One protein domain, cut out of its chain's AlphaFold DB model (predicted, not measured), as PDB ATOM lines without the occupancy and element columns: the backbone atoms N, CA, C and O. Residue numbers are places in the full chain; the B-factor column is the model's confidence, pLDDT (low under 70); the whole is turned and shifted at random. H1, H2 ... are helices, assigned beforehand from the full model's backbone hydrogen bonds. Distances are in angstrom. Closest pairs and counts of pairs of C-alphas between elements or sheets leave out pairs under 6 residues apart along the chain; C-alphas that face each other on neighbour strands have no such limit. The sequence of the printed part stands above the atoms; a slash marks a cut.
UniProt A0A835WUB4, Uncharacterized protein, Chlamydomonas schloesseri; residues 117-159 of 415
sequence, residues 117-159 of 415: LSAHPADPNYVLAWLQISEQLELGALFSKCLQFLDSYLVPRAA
ATOM      1  N   LEU A 117      14.580 -36.100 -42.236       94.12
ATOM      2  CA  LEU A 117      15.457 -37.260 -42.414       94.12
ATOM      3  C   LEU A 117      16.930 -36.842 -42.296       94.12
ATOM      4  O   LEU A 117      17.294 -35.721 -42.654       94.12
ATOM      5  N   SER A 118      17.777 -37.747 -41.802       93.44
ATOM      6  CA  SER A 118      19.227 -37.553 -41.709       93.44
ATOM      7  C   SER A 118      19.973 -38.526 -42.616       93.44
ATOM      8  O   SER A 118      19.572 -39.675 -42.799       93.44
ATOM      9  N   ALA A 119      21.101 -38.073 -43.159       92.44
ATOM     10  CA  ALA A 119      22.054 -38.918 -43.876       92.44
ATOM     11  C   ALA A 119      23.091 -39.567 -42.939       92.44
ATOM     12  O   ALA A 119      23.951 -40.311 -43.402       92.44
ATOM     13  N   HIS A 120      23.063 -39.263 -41.638       89.88
ATOM     14  CA  HIS A 120      24.054 -39.755 -40.689       89.88
ATOM     15  C   HIS A 120      23.603 -41.085 -40.053       89.88
ATOM     16  O   HIS A 120      22.505 -41.143 -39.499       89.88
ATOM     17  N   PRO A 121      24.437 -42.143 -40.069       90.94
ATOM     18  CA  PRO A 121      24.036 -43.481 -39.623       90.94
ATOM     19  C   PRO A 121      23.818 -43.594 -38.109       90.94
ATOM     20  O   PRO A 121      23.095 -44.478 -37.662       90.94
ATOM     21  N   ALA A 122      24.427 -42.709 -37.314       91.62
ATOM     22  CA  ALA A 122      24.212 -42.686 -35.866       91.62
ATOM     23  C   ALA A 122      22.886 -42.023 -35.460       91.62
ATOM     24  O   ALA A 122      22.484 -42.143 -34.304       91.62
ATOM     25  N   ASP A 123      22.218 -41.317 -36.378       92.56
ATOM     26  CA  ASP A 123      20.997 -40.605 -36.031       92.56
ATOM     27  C   ASP A 123      19.777 -41.543 -36.125       92.56
ATOM     28  O   ASP A 123      19.657 -42.343 -37.059       92.56
ATOM     29  N   PRO A 124      18.797 -41.435 -35.211       91.62
ATOM     30  CA  PRO A 124      17.606 -42.288 -35.232       91.62
ATOM     31  C   PRO A 124      16.688 -42.017 -36.441       91.62
ATOM     32  O   PRO A 124      15.829 -42.833 -36.783       91.62
ATOM     33  N   ASN A 125      16.878 -40.886 -37.120       94.50
ATOM     34  CA  ASN A 125      16.212 -40.497 -38.362       94.50
ATOM     35  C   ASN A 125      17.041 -40.821 -39.617       94.50
ATOM     36  O   ASN A 125      16.812 -40.219 -40.667       94.50
ATOM     37  N   TYR A 126      17.991 -41.759 -39.525       95.38
ATOM     38  CA  TYR A 126      18.794 -42.195 -40.666       95.38
ATOM     39  C   TYR A 126      17.924 -42.700 -41.825       95.38
ATOM     40  O   TYR A 126      17.134 -43.636 -41.665       95.38
ATOM     41  N   VAL A 127      18.086 -42.091 -43.001       96.00
ATOM     42  CA  VAL A 127      17.217 -42.306 -44.165       96.00
ATOM     43  C   VAL A 127      17.219 -43.749 -44.662       96.00
ATOM     44  O   VAL A 127      16.154 -44.258 -44.988       96.00
ATOM     45  N   LEU A 128      18.363 -44.446 -44.676       95.25
ATOM     46  CA  LEU A 128      18.409 -45.824 -45.187       95.25
ATOM     47  C   LEU A 128      17.684 -46.805 -44.262       95.25
ATOM     48  O   LEU A 128      17.000 -47.704 -44.741       95.25
ATOM     49  N   ALA A 129      17.765 -46.593 -42.945       94.88
ATOM     50  CA  ALA A 129      17.004 -47.394 -41.992       94.88
ATOM     51  C   ALA A 129      15.492 -47.205 -42.197       94.88
ATOM     52  O   ALA A 129      14.735 -48.172 -42.188       94.88
ATOM     53  N   TRP A 130      15.050 -45.967 -42.436       95.12
ATOM     54  CA  TRP A 130      13.643 -45.676 -42.717       95.12
ATOM     55  C   TRP A 130      13.192 -46.128 -44.106       95.12
ATOM     56  O   TRP A 130      12.044 -46.537 -44.247       95.12
ATOM     57  N   LEU A 131      14.079 -46.128 -45.103       95.81
ATOM     58  CA  LEU A 131      13.815 -46.703 -46.421       95.81
ATOM     59  C   LEU A 131      13.539 -48.208 -46.303       95.81
ATOM     60  O   LEU A 131      12.497 -48.667 -46.762       95.81
ATOM     61  N   GLN A 132      14.400 -48.946 -45.600       95.50
ATOM     62  CA  GLN A 132      14.216 -50.381 -45.369       95.50
ATOM     63  C   GLN A 132      12.908 -50.680 -44.621       95.50
ATOM     64  O   GLN A 132      12.150 -51.560 -45.021       95.50
ATOM     65  N   ILE A 133      12.609 -49.926 -43.558       93.81
ATOM     66  CA  ILE A 133      11.350 -50.078 -42.809       93.81
ATOM     67  C   ILE A 133      10.147 -49.768 -43.708       93.81
ATOM     68  O   ILE A 133       9.143 -50.476 -43.659       93.81
ATOM     69  N   SER A 134      10.238 -48.727 -44.540       94.81
ATOM     70  CA  SER A 134       9.153 -48.351 -45.447       94.81
ATOM     71  C   SER A 134       8.871 -49.407 -46.508       94.81
ATOM     72  O   SER A 134       7.715 -49.609 -46.855       94.81
ATOM     73  N   GLU A 135       9.896 -50.111 -46.979       94.75
ATOM     74  CA  GLU A 135       9.742 -51.220 -47.914       94.75
ATOM     75  C   GLU A 135       9.118 -52.438 -47.223       94.75
ATOM     76  O   GLU A 135       8.111 -52.958 -47.693       94.75
ATOM     77  N   GLN A 136       9.642 -52.831 -46.056       93.75
ATOM     78  CA  GLN A 136       9.144 -53.982 -45.291       93.75
ATOM     79  C   GLN A 136       7.684 -53.837 -44.845       93.75
ATOM     80  O   GLN A 136       6.968 -54.830 -44.751       93.75
ATOM     81  N   LEU A 137       7.251 -52.613 -44.537       91.44
ATOM     82  CA  LEU A 137       5.893 -52.319 -44.072       91.44
ATOM     83  C   LEU A 137       4.977 -51.763 -45.176       91.44
ATOM     84  O   LEU A 137       3.826 -51.432 -44.885       91.44
ATOM     85  N   GLU A 138       5.471 -51.671 -46.416       93.62
ATOM     86  CA  GLU A 138       4.762 -51.143 -47.594       93.62
ATOM     87  C   GLU A 138       4.247 -49.698 -47.421       93.62
ATOM     88  O   GLU A 138       3.161 -49.320 -47.869       93.62
ATOM     89  N   LEU A 139       5.039 -48.849 -46.768       91.62
ATOM     90  CA  LEU A 139       4.731 -47.442 -46.511       91.62
ATOM     91  C   LEU A 139       5.121 -46.580 -47.719       91.62
ATOM     92  O   LEU A 139       6.117 -45.854 -47.689       91.62
ATOM     93  N   GLY A 140       4.333 -46.649 -48.794       92.94
ATOM     94  CA  GLY A 140       4.671 -46.038 -50.089       92.94
ATOM     95  C   GLY A 140       4.983 -44.532 -50.048       92.94
ATOM     96  O   GLY A 140       5.890 -44.067 -50.746       92.94
ATOM     97  N   ALA A 141       4.289 -43.764 -49.201       92.00
ATOM     98  CA  ALA A 141       4.551 -42.330 -49.036       92.00
ATOM     99  C   ALA A 141       5.928 -42.066 -48.403       92.00
ATOM    100  O   ALA A 141       6.701 -41.248 -48.906       92.00
ATOM    101  N   LEU A 142       6.269 -42.810 -47.345       94.19
ATOM    102  CA  LEU A 142       7.571 -42.711 -46.686       94.19
ATOM    103  C   LEU A 142       8.695 -43.185 -47.605       94.19
ATOM    104  O   LEU A 142       9.728 -42.529 -47.691       94.19
ATOM    105  N   PHE A 143       8.471 -44.279 -48.333       95.50
ATOM    106  CA  PHE A 143       9.416 -44.801 -49.315       95.50
ATOM    107  C   PHE A 143       9.757 -43.742 -50.371       95.50
ATOM    108  O   PHE A 143      10.926 -43.429 -50.596       95.50
ATOM    109  N   SER A 144       8.733 -43.101 -50.942       95.75
ATOM    110  CA  SER A 144       8.900 -42.016 -51.915       95.75
ATOM    111  C   SER A 144       9.659 -40.826 -51.324       95.75
ATOM    112  O   SER A 144      10.561 -40.288 -51.966       95.75
ATOM    113  N   LYS A 145       9.353 -40.440 -50.078       94.69
ATOM    114  CA  LYS A 145      10.056 -39.368 -49.361       94.69
ATOM    115  C   LYS A 145      11.534 -39.703 -49.128       94.69
ATOM    116  O   LYS A 145      12.394 -38.845 -49.323       94.69
ATOM    117  N   CYS A 146      11.849 -40.941 -48.751       95.69
ATOM    118  CA  CYS A 146      13.224 -41.406 -48.570       95.69
ATOM    119  C   CYS A 146      14.008 -41.387 -49.890       95.69
ATOM    120  O   CYS A 146      15.146 -40.918 -49.908       95.69
ATOM    121  N   LEU A 147      13.401 -41.826 -50.998       95.88
ATOM    122  CA  LEU A 147      14.025 -41.752 -52.324       95.88
ATOM    123  C   LEU A 147      14.268 -40.309 -52.768       95.88
ATOM    124  O   LEU A 147      15.380 -39.982 -53.161       95.88
ATOM    125  N   GLN A 148      13.282 -39.421 -52.613       95.12
ATOM    126  CA  GLN A 148      13.451 -37.996 -52.919       95.12
ATOM    127  C   GLN A 148      14.581 -37.362 -52.098       95.12
ATOM    128  O   GLN A 148      15.363 -36.566 -52.622       95.12
ATOM    129  N   PHE A 149      14.699 -37.731 -50.818       94.62
ATOM    130  CA  PHE A 149      15.805 -37.287 -49.977       94.62
ATOM    131  C   PHE A 149      17.151 -37.777 -50.527       94.62
ATOM    132  O   PHE A 149      18.071 -36.972 -50.676       94.62
ATOM    133  N   LEU A 150      17.262 -39.063 -50.874       93.81
ATOM    134  CA  LEU A 150      18.480 -39.636 -51.450       93.81
ATOM    135  C   LEU A 150      18.836 -38.994 -52.792       93.81
ATOM    136  O   LEU A 150      19.989 -38.615 -52.977       93.81
ATOM    137  N   ASP A 151      17.872 -38.782 -53.681       92.44
ATOM    138  CA  ASP A 151      18.086 -38.103 -54.959       92.44
ATOM    139  C   ASP A 151      18.612 -36.680 -54.738       92.44
ATOM    140  O   ASP A 151      19.623 -36.283 -55.320       92.44
ATOM    141  N   SER A 152      18.003 -35.926 -53.816       89.94
ATOM    142  CA  SER A 152      18.446 -34.567 -53.475       89.94
ATOM    143  C   SER A 152      19.852 -34.512 -52.857       89.94
ATOM    144  O   SER A 152      20.532 -33.483 -52.942       89.94
ATOM    145  N   TYR A 153      20.288 -35.609 -52.231       84.31
ATOM    146  CA  TYR A 153      21.596 -35.736 -51.594       84.31
ATOM    147  C   TYR A 153      22.673 -36.253 -52.560       84.31
ATOM    148  O   TYR A 153      23.836 -35.865 -52.457       84.31
ATOM    149  N   LEU A 154      22.298 -37.121 -53.504       78.00
ATOM    150  CA  LEU A 154      23.203 -37.760 -54.460       78.00
ATOM    151  C   LEU A 154      23.452 -36.925 -55.713       78.00
ATOM    152  O   LEU A 154      24.498 -37.104 -56.340       78.00
ATOM    153  N   VAL A 155      22.540 -36.023 -56.090       75.69
ATOM    154  CA  VAL A 155      22.806 -35.061 -57.165       75.69
ATOM    155  C   VAL A 155      24.020 -34.226 -56.745       75.69
ATOM    156  O   VAL A 155      23.928 -33.492 -55.756       75.69
ATOM    157  N   PRO A 156      25.163 -34.317 -57.462       58.88
ATOM    158  CA  PRO A 156      26.348 -33.537 -57.145       58.88
ATOM    159  C   PRO A 156      25.954 -32.068 -57.155       58.88
ATOM    160  O   PRO A 156      25.642 -31.504 -58.209       58.88
ATOM    161  N   ARG A 157      25.896 -31.454 -55.972       55.84
ATOM    162  CA  ARG A 157      25.565 -30.037 -55.876       55.84
ATOM    163  C   ARG A 157      26.618 -29.279 -56.668       55.84
ATOM    164  O   ARG A 157      27.810 -29.570 -56.565       55.84
ATOM    165  N   ALA A 158      26.163 -28.353 -57.512       54.78
ATOM    166  CA  ALA A 158      27.054 -27.543 -58.329       54.78
ATOM    167  C   ALA A 158      28.169 -26.967 -57.444       54.78
ATOM    168  O   ALA A 158      27.886 -26.459 -56.355       54.78
ATOM    169  N   ALA A 159      29.419 -27.082 -57.900       54.28
ATOM    170  CA  ALA A 159      30.576 -26.594 -57.161       54.28
ATOM    171  C   ALA A 159      30.330 -25.149 -56.687       54.28
ATOM    172  O   ALA A 159      29.947 -24.291 -57.487       54.28
TER     173      ALA A 159
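Overview. This is residues 117 to 159 of the 415 residues of an uncharacterized protein of Chlamydomonas schloesseri (UniProt A0A835WUB4). This is a helical hairpin of two unequal helices, H1 and the longer H2, side by side at a small angle and joined by a tight turn. Before H1, residues 117 to 126 fold into an open loop at the end of H1 away from that turn, and residues 154 to 159 stick out past the hairpin as a thin tail. The printed part has 43 residues with two named helices, H1 then H2, and no named strand; its class is all helix. It is only just compact, close to loose, with a radius of gyration of the C-alphas of 11.0 A, and its flat outline spans 38 by 22 by 10 A.

Along the chain. The printed part begins with C-alpha 117 at (15.457, -37.260, -42.414). H1, residues 127 to 136, starts with C-alpha 127 at (17.217, -42.306, -44.165) and measures 14.2 A from first to last C-alpha. H2, residues 140 to 154, measures 20.8 A and ends with C-alpha 154 at (23.203, -37.760, -54.460).

Arrangement. H1 and H2 form a helical hairpin and run opposite ways at a shallow tilt of 30 degrees. They touch, with 15 pairs of C-alphas within 8 A; the closest C-alphas are those of Ser 134 and Phe 143, 5.3 A apart. Their centres are 10.3 A apart. In both H1 and H2, every O i to N i+4 pair is within hydrogen-bond range.

Size, cuts and confidence. The two C-alphas farthest apart are those of Leu 137 and Ala 159, at 38.0 A. Residues 154 to 159, of which 154 belongs to H2, stand free. The link from H1 to H2, 3 residues, is tight, and the printed part has no cut. The mean pLDDT of the printed part is 89.2; residues 156 to 159 are under 70.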